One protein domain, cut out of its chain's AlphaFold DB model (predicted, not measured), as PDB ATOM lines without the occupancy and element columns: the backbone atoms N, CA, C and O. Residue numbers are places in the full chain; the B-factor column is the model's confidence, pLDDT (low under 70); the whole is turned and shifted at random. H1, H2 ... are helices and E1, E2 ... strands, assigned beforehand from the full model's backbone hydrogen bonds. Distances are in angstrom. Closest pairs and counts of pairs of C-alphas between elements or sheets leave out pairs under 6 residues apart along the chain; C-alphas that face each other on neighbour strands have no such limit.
ATOM      1  N   GLU A 283     -21.864 -44.802 -11.335       57.94
ATOM      2  CA  GLU A 283     -20.784 -44.635 -12.312       57.94
ATOM      3  C   GLU A 283     -19.798 -43.579 -11.772       57.94
ATOM      4  O   GLU A 283     -20.208 -42.653 -11.060       57.94
ATOM      5  N   PRO A 284     -18.487 -43.721 -12.026       61.38
ATOM      6  CA  PRO A 284     -17.491 -42.787 -11.513       61.38
ATOM      7  C   PRO A 284     -17.683 -41.390 -12.120       61.38
ATOM      8  O   PRO A 284     -17.645 -41.214 -13.336       61.38
ATOM      9  N   THR A 285     -17.857 -40.386 -11.260       74.56
ATOM     10  CA  THR A 285     -17.935 -38.974 -11.658       74.56
ATOM     11  C   THR A 285     -16.555 -38.406 -11.994       74.56
ATOM     12  O   THR A 285     -15.562 -38.760 -11.359       74.56
ATOM     13  N   VAL A 286     -16.490 -37.468 -12.938       83.62
ATOM     14  CA  VAL A 286     -15.246 -36.815 -13.371       83.62
ATOM     15  C   VAL A 286     -15.032 -35.510 -12.599       83.62
ATOM     16  O   VAL A 286     -15.778 -34.549 -12.783       83.62
ATOM     17  N   SER A 287     -13.972 -35.425 -11.788       76.25
ATOM     18  CA  SER A 287     -13.691 -34.249 -10.940       76.25
ATOM     19  C   SER A 287     -13.524 -32.942 -11.724       76.25
ATOM     20  O   SER A 287     -14.010 -31.900 -11.300       76.25
ATOM     21  N   ALA A 288     -12.925 -32.991 -12.918       79.50
ATOM     22  CA  ALA A 288     -12.818 -31.814 -13.782       79.50
ATOM     23  C   ALA A 288     -14.192 -31.299 -14.260       79.50
ATOM     24  O   ALA A 288     -14.380 -30.094 -14.401       79.50
ATOM     25  N   ALA A 289     -15.158 -32.199 -14.487       78.25
ATOM     26  CA  ALA A 289     -16.530 -31.829 -14.846       78.25
ATOM     27  C   ALA A 289     -17.265 -31.203 -13.656       78.25
ATOM     28  O   ALA A 289     -18.020 -30.250 -13.820       78.25
ATOM     29  N   GLN A 290     -17.019 -31.728 -12.453       77.06
ATOM     30  CA  GLN A 290     -17.591 -31.206 -11.213       77.06
ATOM     31  C   GLN A 290     -17.153 -29.771 -10.960       77.06
ATOM     32  O   GLN A 290     -18.000 -28.915 -10.723       77.06
ATOM     33  N   GLU A 291     -15.855 -29.487 -11.066       79.50
ATOM     34  CA  GLU A 291     -15.350 -28.122 -10.914       79.50
ATOM     35  C   GLU A 291     -15.937 -27.167 -11.956       79.50
ATOM     36  O   GLU A 291     -16.297 -26.042 -11.624       79.50
ATOM     37  N   GLU A 292     -16.053 -27.600 -13.210       79.75
ATOM     38  CA  GLU A 292     -16.603 -26.791 -14.300       79.75
ATOM     39  C   GLU A 292     -18.078 -26.419 -14.069       79.75
ATOM     40  O   GLU A 292     -18.446 -25.247 -14.187       79.75
ATOM     41  N   VAL A 293     -18.909 -27.392 -13.669       78.75
ATOM     42  CA  VAL A 293     -20.327 -27.167 -13.343       78.75
ATOM     43  C   VAL A 293     -20.466 -26.288 -12.096       78.75
ATOM     44  O   VAL A 293     -21.243 -25.333 -12.102       78.75
ATOM     45  N   LEU A 294     -19.686 -26.556 -11.043       78.44
ATOM     46  CA  LEU A 294     -19.749 -25.811  -9.780       78.44
ATOM     47  C   LEU A 294     -19.256 -24.366  -9.906       78.44
ATOM     48  O   LEU A 294     -19.792 -23.494  -9.230       78.44
ATOM     49  N   ARG A 295     -18.295 -24.073 -10.793       79.31
ATOM     50  CA  ARG A 295     -17.846 -22.692 -11.065       79.31
ATOM     51  C   ARG A 295     -18.957 -21.796 -11.613       79.31
ATOM     52  O   ARG A 295     -18.869 -20.581 -11.473       79.31
ATOM     53  N   CYS A 296     -19.973 -22.382 -12.247       74.69
ATOM     54  CA  CYS A 296     -21.112 -21.649 -12.794       74.69
ATOM     55  C   CYS A 296     -22.260 -21.489 -11.785       74.69
ATOM     56  O   CYS A 296     -23.172 -20.701 -12.040       74.69
ATOM     57  N   ALA A 297     -22.231 -22.235 -10.674       72.75
ATOM     58  CA  ALA A 297     -23.291 -22.241  -9.678       72.75
ATOM     59  C   ALA A 297     -23.313 -20.925  -8.890       72.75
ATOM     60  O   ALA A 297     -22.301 -20.472  -8.352       72.75
ATOM     61  N   SER A 298     -24.489 -20.316  -8.810       66.06
ATOM     62  CA  SER A 298     -24.718 -19.116  -8.007       66.06
ATOM     63  C   SER A 298     -24.894 -19.502  -6.535       66.06
ATOM     64  O   SER A 298     -25.457 -20.565  -6.255       66.06
ATOM     65  N   PRO A 299     -24.484 -18.653  -5.574       55.50
ATOM     66  CA  PRO A 299     -24.861 -18.830  -4.177       55.50
ATOM     67  C   PRO A 299     -26.388 -18.918  -4.074       55.50
ATOM     68  O   PRO A 299     -27.102 -18.034  -4.544       55.50
ATOM     69  N   CYS A 300     -26.896 -20.019  -3.528       48.16
ATOM     70  CA  CYS A 300     -28.330 -20.262  -3.473       48.16
ATOM     71  C   CYS A 300     -28.946 -19.420  -2.340       48.16
ATOM     72  O   CYS A 300     -28.749 -19.742  -1.173       48.16
ATOM     73  N   GLU A 301     -29.713 -18.374  -2.667       41.97
ATOM     74  CA  GLU A 301     -30.503 -17.576  -1.700       41.97
ATOM     75  C   GLU A 301     -31.671 -18.371  -1.068       41.97
ATOM     76  O   GLU A 301     -32.381 -17.876  -0.204       41.97
ATOM     77  N   TYR A 321     -29.386 -29.307  -6.247       74.94
ATOM     78  CA  TYR A 321     -28.682 -29.972  -7.328       74.94
ATOM     79  C   TYR A 321     -29.180 -29.507  -8.714       74.94
ATOM     80  O   TYR A 321     -28.381 -29.173  -9.590       74.94
ATOM     81  N   ALA A 322     -30.498 -29.426  -8.906       79.12
ATOM     82  CA  ALA A 322     -31.126 -28.975 -10.144       79.12
ATOM     83  C   ALA A 322     -30.801 -27.503 -10.458       79.12
ATOM     84  O   ALA A 322     -30.610 -27.160 -11.625       79.12
ATOM     85  N   CYS A 323     -30.661 -26.645  -9.439       78.06
ATOM     86  CA  CYS A 323     -30.206 -25.264  -9.603       78.06
ATOM     87  C   CYS A 323     -28.796 -25.187 -10.204       78.06
ATOM     88  O   CYS A 323     -28.594 -24.435 -11.154       78.06
ATOM     89  N   CYS A 324     -27.849 -26.008  -9.733       80.38
ATOM     90  CA  CYS A 324     -26.497 -26.057 -10.302       80.38
ATOM     91  C   CYS A 324     -26.508 -26.473 -11.782       80.38
ATOM     92  O   CYS A 324     -25.767 -25.923 -12.596       80.38
ATOM     93  N   VAL A 325     -27.374 -27.426 -12.144       83.81
ATOM     94  CA  VAL A 325     -27.554 -27.849 -13.540       83.81
ATOM     95  C   VAL A 325     -28.134 -26.715 -14.388       83.81
ATOM     96  O   VAL A 325     -27.613 -26.451 -15.472       83.81
ATOM     97  N   ALA A 326     -29.172 -26.024 -13.907       85.25
ATOM     98  CA  ALA A 326     -29.751 -24.876 -14.606       85.25
ATOM     99  C   ALA A 326     -28.711 -23.774 -14.839       85.25
ATOM    100  O   ALA A 326     -28.564 -23.305 -15.964       85.25
ATOM    101  N   ASP A 327     -27.950 -23.416 -13.805       84.25
ATOM    102  CA  ASP A 327     -26.925 -22.375 -13.869       84.25
ATOM    103  C   ASP A 327     -25.827 -22.700 -14.887       84.25
ATOM    104  O   ASP A 327     -25.453 -21.847 -15.695       84.25
ATOM    105  N   TYR A 328     -25.349 -23.948 -14.911       87.00
ATOM    106  CA  TYR A 328     -24.380 -24.384 -15.912       87.00
ATOM    107  C   TYR A 328     -24.952 -24.326 -17.335       87.00
ATOM    108  O   TYR A 328     -24.285 -23.828 -18.244       87.00
ATOM    109  N   LEU A 329     -26.196 -24.772 -17.544       87.19
ATOM    110  CA  LEU A 329     -26.841 -24.698 -18.859       87.19
ATOM    111  C   LEU A 329     -27.046 -23.247 -19.318       87.19
ATOM    112  O   LEU A 329     -26.811 -22.948 -20.487       87.19
ATOM    113  N   CYS A 330     -27.443 -22.351 -18.413       83.62
ATOM    114  CA  CYS A 330     -27.697 -20.947 -18.720       83.62
ATOM    115  C   CYS A 330     -26.412 -20.137 -18.952       83.62
ATOM    116  O   CYS A 330     -26.367 -19.317 -19.867       83.62
ATOM    117  N   LYS A 331     -25.363 -20.358 -18.145       82.81
ATOM    118  CA  LYS A 331     -24.166 -19.494 -18.101       82.81
ATOM    119  C   LYS A 331     -22.914 -20.143 -18.689       82.81
ATOM    120  O   LYS A 331     -22.133 -19.465 -19.349       82.81
ATOM    121  N   GLY A 332     -22.713 -21.437 -18.448       80.50
ATOM    122  CA  GLY A 332     -21.479 -22.153 -18.796       80.50
ATOM    123  C   GLY A 332     -21.502 -22.806 -20.177       80.50
ATOM    124  O   GLY A 332     -20.495 -22.819 -20.877       80.50
ATOM    125  N   ALA A 333     -22.662 -23.304 -20.609       85.50
ATOM    126  CA  ALA A 333     -22.778 -24.123 -21.817       85.50
ATOM    127  C   ALA A 333     -22.726 -23.341 -23.148       85.50
ATOM    128  O   ALA A 333     -22.744 -23.953 -24.218       85.50
ATOM    129  N   GLY A 334     -22.693 -22.001 -23.112       86.44
ATOM    130  CA  GLY A 334     -22.640 -21.161 -24.319       86.44
ATOM    131  C   GLY A 334     -23.852 -21.328 -25.249       86.44
ATOM    132  O   GLY A 334     -23.717 -21.221 -26.473       86.44
ATOM    133  N   LEU A 335     -25.023 -21.639 -24.681       88.69
ATOM    134  CA  LEU A 335     -26.266 -21.869 -25.417       88.69
ATOM    135  C   LEU A 335     -26.958 -20.553 -25.774       88.69
ATOM    136  O   LEU A 335     -26.945 -19.586 -25.012       88.69
ATOM    137  N   ARG A 336     -27.622 -20.536 -26.935       87.88
ATOM    138  CA  ARG A 336     -28.521 -19.441 -27.318       87.88
ATOM    139  C   ARG A 336     -29.975 -19.827 -27.079       87.88
ATOM    140  O   ARG A 336     -30.494 -20.764 -27.691       87.88
ATOM    141  N   PHE A 337     -30.626 -19.085 -26.190       86.62
ATOM    142  CA  PHE A 337     -32.006 -19.321 -25.777       86.62
ATOM    143  C   PHE A 337     -33.016 -18.514 -26.592       86.62
ATOM    144  O   PHE A 337     -32.705 -17.454 -27.140       86.62
ATOM    145  N   LEU A 338     -34.250 -19.012 -26.641       82.94
ATOM    146  CA  LEU A 338     -35.366 -18.340 -27.292       82.94
ATOM    147  C   LEU A 338     -35.684 -17.021 -26.572       82.94
ATOM    148  O   LEU A 338     -36.024 -16.996 -25.387       82.94
ATOM    149  N   ARG A 339     -35.634 -15.914 -27.317       73.75
ATOM    150  CA  ARG A 339     -36.007 -14.582 -26.827       73.75
ATOM    151  C   ARG A 339     -37.405 -14.225 -27.317       73.75
ATOM    152  O   ARG A 339     -37.613 -14.034 -28.512       73.75
ATOM    153  N   LEU A 340     -38.360 -14.160 -26.391       64.12
ATOM    154  CA  LEU A 340     -39.738 -13.744 -26.684       64.12
ATOM    155  C   LEU A 340     -39.921 -12.221 -26.534       64.12
ATOM    156  O   LEU A 340     -40.764 -11.645 -27.217       64.12
ATOM    157  N   ASP A 341     -39.106 -11.579 -25.692       58.94
ATOM    158  CA  ASP A 341     -39.018 -10.128 -25.471       58.94
ATOM    159  C   ASP A 341     -37.521  -9.755 -25.337       58.94
ATOM    160  O   ASP A 341     -36.762 -10.558 -24.782       58.94
ATOM    161  N   PRO A 342     -37.062  -8.579 -25.814       52.78
ATOM    162  CA  PRO A 342     -35.693  -8.097 -25.594       52.78
ATOM    163  C   PRO A 342     -35.217  -8.152 -24.133       52.78
ATOM    164  O   PRO A 342     -34.025  -8.329 -23.896       52.78
ATOM    165  N   ASN A 343     -36.142  -8.030 -23.175       47.84
ATOM    166  CA  ASN A 343     -35.874  -8.020 -21.736       47.84
ATOM    167  C   ASN A 343     -36.282  -9.322 -21.018       47.84
ATOM    168  O   ASN A 343     -36.132  -9.408 -19.801       47.84
ATOM    169  N   LEU A 344     -36.811 -10.325 -21.731       51.31
ATOM    170  CA  LEU A 344     -37.275 -11.589 -21.144       51.31
ATOM    171  C   LEU A 344     -36.703 -12.783 -21.928       51.31
ATOM    172  O   LEU A 344     -37.313 -13.298 -22.872       51.31
ATOM    173  N   ALA A 345     -35.514 -13.236 -21.526       53.66
ATOM    174  CA  ALA A 345     -34.975 -14.514 -21.975       53.66
ATOM    175  C   ALA A 345     -35.731 -15.651 -21.267       53.66
ATOM    176  O   ALA A 345     -35.835 -15.670 -20.043       53.66
ATOM    177  N   THR A 346     -36.303 -16.585 -22.032       59.28
ATOM    178  CA  THR A 346     -36.851 -17.825 -21.463       59.28
ATOM    179  C   THR A 346     -35.786 -18.895 -21.654       59.28
ATOM    180  O   THR A 346     -35.584 -19.345 -22.774       59.28
ATOM    181  N   GLU A 347     -35.048 -19.236 -20.598       70.56
ATOM    182  CA  GLU A 347     -33.819 -20.035 -20.721       70.56
ATOM    183  C   GLU A 347     -34.081 -21.530 -20.477       70.56
ATOM    184  O   GLU A 347     -34.226 -22.323 -21.414       70.56
ATOM    185  N   VAL A 348     -34.206 -21.912 -19.203       81.44
ATOM    186  CA  VAL A 348     -34.372 -23.293 -18.742       81.44
ATOM    187  C   VAL A 348     -35.439 -23.328 -17.649       81.44
ATOM    188  O   VAL A 348     -35.449 -22.496 -16.746       81.44
ATOM    189  N   THR A 349     -36.344 -24.303 -17.714       82.00
ATOM    190  CA  THR A 349     -37.346 -24.553 -16.667       82.00
ATOM    191  C   THR A 349     -37.256 -25.997 -16.195       82.00
ATOM    192  O   THR A 349     -37.314 -26.919 -17.011       82.00
ATOM    193  N   LEU A 350     -37.137 -26.180 -14.881       79.56
ATOM    194  CA  LEU A 350     -37.015 -27.482 -14.228       79.56
ATOM    195  C   LEU A 350     -38.204 -27.689 -13.286       79.56
ATOM    196  O   LEU A 350     -38.472 -26.851 -12.424       79.56
ATOM    197  N   PHE A 351     -38.916 -28.805 -13.441       80.44
ATOM    198  CA  PHE A 351     -39.924 -29.256 -12.486       80.44
ATOM    199  C   PHE A 351     -39.572 -30.672 -12.035       80.44
ATOM    200  O   PHE A 351     -39.945 -31.648 -12.681       80.44
ATOM    201  N   ALA A 352     -38.839 -30.773 -10.924       80.19
ATOM    202  CA  ALA A 352     -38.133 -32.004 -10.568       80.19
ATOM    203  C   ALA A 352     -37.254 -32.480 -11.750       80.19
ATOM    204  O   ALA A 352     -36.470 -31.680 -12.258       80.19
ATOM    205  N   ASP A 353     -37.381 -33.737 -12.181       80.81
ATOM    206  CA  ASP A 353     -36.636 -34.326 -13.300       80.81
ATOM    207  C   ASP A 353     -37.136 -33.890 -14.685       80.81
ATOM    208  O   ASP A 353     -36.375 -33.934 -15.657       80.81
ATOM    209  N   ASP A 354     -38.378 -33.405 -14.785       83.88
ATOM    210  CA  ASP A 354     -38.928 -32.884 -16.035       83.88
ATOM    211  C   ASP A 354     -38.249 -31.548 -16.391       83.88
ATOM    212  O   ASP A 354     -38.551 -30.484 -15.838       83.88
ATOM    213  N   THR A 355     -37.331 -31.609 -17.357       86.81
ATOM    214  CA  THR A 355     -36.539 -30.471 -17.844       86.81
ATOM    215  C   THR A 355     -37.068 -29.974 -19.186       86.81
ATOM    216  O   THR A 355     -37.196 -30.743 -20.135       86.81
ATOM    217  N   THR A 356     -37.360 -28.676 -19.292       89.31
ATOM    218  CA  THR A 356     -37.734 -28.020 -20.557       89.31
ATOM    219  C   THR A 356     -36.776 -26.869 -20.844       89.31
ATOM    220  O   THR A 356     -36.611 -25.978 -20.012       89.31
ATOM    221  N   VAL A 357     -36.159 -26.883 -22.028       89.44
ATOM    222  CA  VAL A 357     -35.179 -25.881 -22.478       89.44
ATOM    223  C   VAL A 357     -35.698 -25.199 -23.740       89.44
ATOM    224  O   VAL A 357     -36.141 -25.875 -24.672       89.44
ATOM    225  N   PHE A 358     -35.636 -23.869 -23.789       88.94
ATOM    226  CA  PHE A 358     -36.117 -23.089 -24.929       88.94
ATOM    227  C   PHE A 358     -34.935 -22.538 -25.724       88.94
ATOM    228  O   PHE A 358     -34.317 -21.552 -25.340       88.94
ATOM    229  N   LEU A 359     -34.613 -23.172 -26.848       89.00
ATOM    230  CA  LEU A 359     -33.473 -22.797 -27.687       89.00
ATOM    231  C   LEU A 359     -33.891 -21.869 -28.834       89.00
ATOM    232  O   LEU A 359     -35.007 -21.965 -29.344       89.00
ATOM    233  N   GLU A 360     -32.976 -21.000 -29.266       86.56
ATOM    234  CA  GLU A 360     -33.188 -20.095 -30.406       86.56
ATOM    235  C   GLU A 360     -33.330 -20.861 -31.732       86.56
ATOM    236  O   GLU A 360     -34.106 -20.472 -32.601       86.56
ATOM    237  N   SER A 361     -32.579 -21.956 -31.896       86.19
ATOM    238  CA  SER A 361     -32.519 -22.724 -33.140       86.19
ATOM    239  C   SER A 361     -32.167 -24.191 -32.892       86.19
ATOM    240  O   SER A 361     -31.492 -24.530 -31.917       86.19
ATOM    241  N   GLN A 362     -32.539 -25.066 -33.834       87.88
ATOM    242  CA  GLN A 362     -32.135 -26.477 -33.825       87.88
ATOM    243  C   GLN A 362     -30.609 -26.686 -33.852       87.88
ATOM    244  O   GLN A 362     -30.129 -27.722 -33.398       87.88
ATOM    245  N   ASN A 363     -29.840 -25.690 -34.311       88.94
ATOM    246  CA  ASN A 363     -28.373 -25.710 -34.297       88.94
ATOM    247  C   ASN A 363     -27.771 -25.735 -32.877       88.94
ATOM    248  O   ASN A 363     -26.614 -26.112 -32.712       88.94
ATOM    249  N   GLU A 364     -28.533 -25.338 -31.853       90.88
ATOM    250  CA  GLU A 364     -28.076 -25.338 -30.457       90.88
ATOM    251  C   GLU A 364     -28.332 -26.682 -29.752       90.88
ATOM    252  O   GLU A 364     -27.735 -26.953 -28.712       90.88
ATOM    253  N   ILE A 365     -29.165 -27.565 -30.323       91.62
ATOM    254  CA  ILE A 365     -29.498 -28.874 -29.732       91.62
ATOM    255  C   ILE A 365     -28.249 -29.760 -29.547       91.62
ATOM    256  O   ILE A 365     -28.089 -30.305 -28.455       91.62
ATOM    257  N   PRO A 366     -27.320 -29.886 -30.520       91.69
ATOM    258  CA  PRO A 366     -26.086 -30.649 -30.309       91.69
ATOM    259  C   PRO A 366     -25.239 -30.125 -29.144       91.69
ATOM    260  O   PRO A 366     -24.685 -30.914 -28.380       91.69
ATOM    261  N   LYS A 367     -25.166 -28.797 -28.975       91.69
ATOM    262  CA  LYS A 367     -24.442 -28.179 -27.856       91.69
ATOM    263  C   LYS A 367     -25.131 -28.464 -26.526       91.69
ATOM    264  O   LYS A 367     -24.454 -28.785 -25.557       91.69
ATOM    265  N   LEU A 368     -26.466 -28.414 -26.493       92.56
ATOM    266  CA  LEU A 368     -27.247 -28.773 -25.309       92.56
ATOM    267  C   LEU A 368     -27.001 -30.234 -24.910       92.56
ATOM    268  O   LEU A 368     -26.745 -30.504 -23.743       92.56
ATOM    269  N   MET A 369     -27.016 -31.168 -25.864       91.56
ATOM    270  CA  MET A 369     -26.753 -32.585 -25.581       91.56
ATOM    271  C   MET A 369     -25.324 -32.815 -25.072       91.56
ATOM    272  O   MET A 369     -25.125 -33.587 -24.134       91.56
ATOM    273  N   ALA A 370     -24.333 -32.107 -25.624       91.19
ATOM    274  CA  ALA A 370     -22.961 -32.142 -25.119       91.19
ATOM    275  C   ALA A 370     -22.857 -31.582 -23.688       91.19
ATOM    276  O   ALA A 370     -22.214 -32.190 -22.833       91.19
ATOM    277  N   ALA A 371     -23.538 -30.470 -23.401       90.88
ATOM    278  CA  ALA A 371     -23.584 -29.875 -22.069       90.88
ATOM    279  C   ALA A 371     -24.283 -30.789 -21.048       90.88
ATOM    280  O   ALA A 371     -23.780 -30.971 -19.943       90.88
ATOM    281  N   LEU A 372     -25.395 -31.428 -21.421       90.38
ATOM    282  CA  LEU A 372     -26.097 -32.388 -20.564       90.38
ATOM    283  C   LEU A 372     -25.269 -33.654 -20.315       90.38
ATOM    284  O   LEU A 372     -25.266 -34.168 -19.200       90.38
ATOM    285  N   LYS A 373     -24.521 -34.132 -21.316       90.06
ATOM    286  CA  LYS A 373     -23.552 -35.218 -21.126       90.06
ATOM    287  C   LYS A 373     -22.466 -34.816 -20.124       90.06
ATOM    288  O   LYS A 373     -22.145 -35.600 -19.238       90.06
ATOM    289  N   ARG A 374     -21.958 -33.584 -20.220       88.50
ATOM    290  CA  ARG A 374     -20.961 -33.040 -19.289       88.50
ATOM    291  C   ARG A 374     -21.493 -32.938 -17.857       88.50
ATOM    292  O   ARG A 374     -20.799 -33.305 -16.914       88.50
ATOM    293  N   VAL A 375     -22.747 -32.517 -17.695       87.69
ATOM    294  CA  VAL A 375     -23.452 -32.572 -16.404       87.69
ATOM    295  C   VAL A 375     -23.550 -34.013 -15.909       87.69
ATOM    296  O   VAL A 375     -23.293 -34.270 -14.733       87.69
ATOM    297  N   GLY A 376     -23.865 -34.967 -16.786       86.88
ATOM    298  CA  GLY A 376     -23.896 -36.387 -16.443       86.88
ATOM    299  C   GLY A 376     -22.557 -36.908 -15.920       86.88
ATOM    300  O   GLY A 376     -22.523 -37.556 -14.880       86.88
ATOM    301  N   GLU A 377     -21.443 -36.524 -16.545       87.25
ATOM    302  CA  GLU A 377     -20.088 -36.844 -16.068       87.25
ATOM    303  C   GLU A 377     -19.790 -36.250 -14.681       87.25
ATOM    304  O   GLU A 377     -19.101 -36.872 -13.875       87.25
ATOM    305  N   ALA A 378     -20.315 -35.061 -14.372       82.44
ATOM    306  CA  ALA A 378     -20.125 -34.420 -13.073       82.44
ATOM    307  C   ALA A 378     -20.974 -35.054 -11.953       82.44
ATOM    308  O   ALA A 378     -20.606 -35.000 -10.779       82.44
ATOM    309  N   THR A 379     -22.122 -35.638 -12.300       78.19
ATOM    310  CA  THR A 379     -23.210 -35.874 -11.337       78.19
ATOM    311  C   THR A 379     -23.808 -37.274 -11.358       78.19
ATOM    312  O   THR A 379     -24.660 -37.584 -10.527       78.19
ATOM    313  N   ASN A 380     -23.371 -38.112 -12.298       79.81
ATOM    314  CA  ASN A 380     -23.911 -39.440 -12.560       79.81
ATOM    315  C   ASN A 380     -25.405 -39.437 -12.972       79.81
ATOM    316  O   ASN A 380     -26.115 -40.428 -12.799       79.81
TER     317      ASN A 380
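Overview. This is residues 283 to 301 and 321 to 380 of the 1024 residues of an uncharacterized protein of Capsaspora owczarzaki (strain ATCC 30864) (UniProt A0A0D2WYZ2). Three crossed helices pack together, and the small hairpin E2-E3 packs on H2, away from H1; the loop with E1 reaches out beyond. The 79 printed residues hold H1, H2, E1, E2, E3 and H3 in order, class mixed, with an antiparallel sheet E2 - E3; compact, radius of gyration of the C-alphas 12.7 A, spans 40 by 32 by 22 A.

Along the chain. Find C-alpha 287 at (-13.691, -34.249, -10.940); H1 runs to 295, 12.3 A. H2 is residues 321 to 332, 15.6 A; E1 339 to 341, E2 348 to 351, E3 354 to 357. H3, 362 to 379, runs 26.0 A to C-alpha 379 at (-23.210, -35.874, -11.337).

Arrangement. H1 and H2 touch, about perpendicular at 80 degrees; C-alphas of Val 293 and Tyr 328 are closest, 5.5 A. H3 touches H1 with residues 374 to 379 alone, closest C-alphas Gln 290 and Ala 378, 4.5 A. In hairpin E2-E3, N 349 and O 356 are 2.9 A apart. Every O i to N i+4 pair is within hydrogen-bond range in H1 and H2; 12 of 14 in H3.

Size, cuts and confidence. Residues 302 to 320 are not printed; C-alphas 301 and 321 are 13.7 A apart. Look for pLDDT under 70 at 283 to 284, 298 to 301 and 340 to 346.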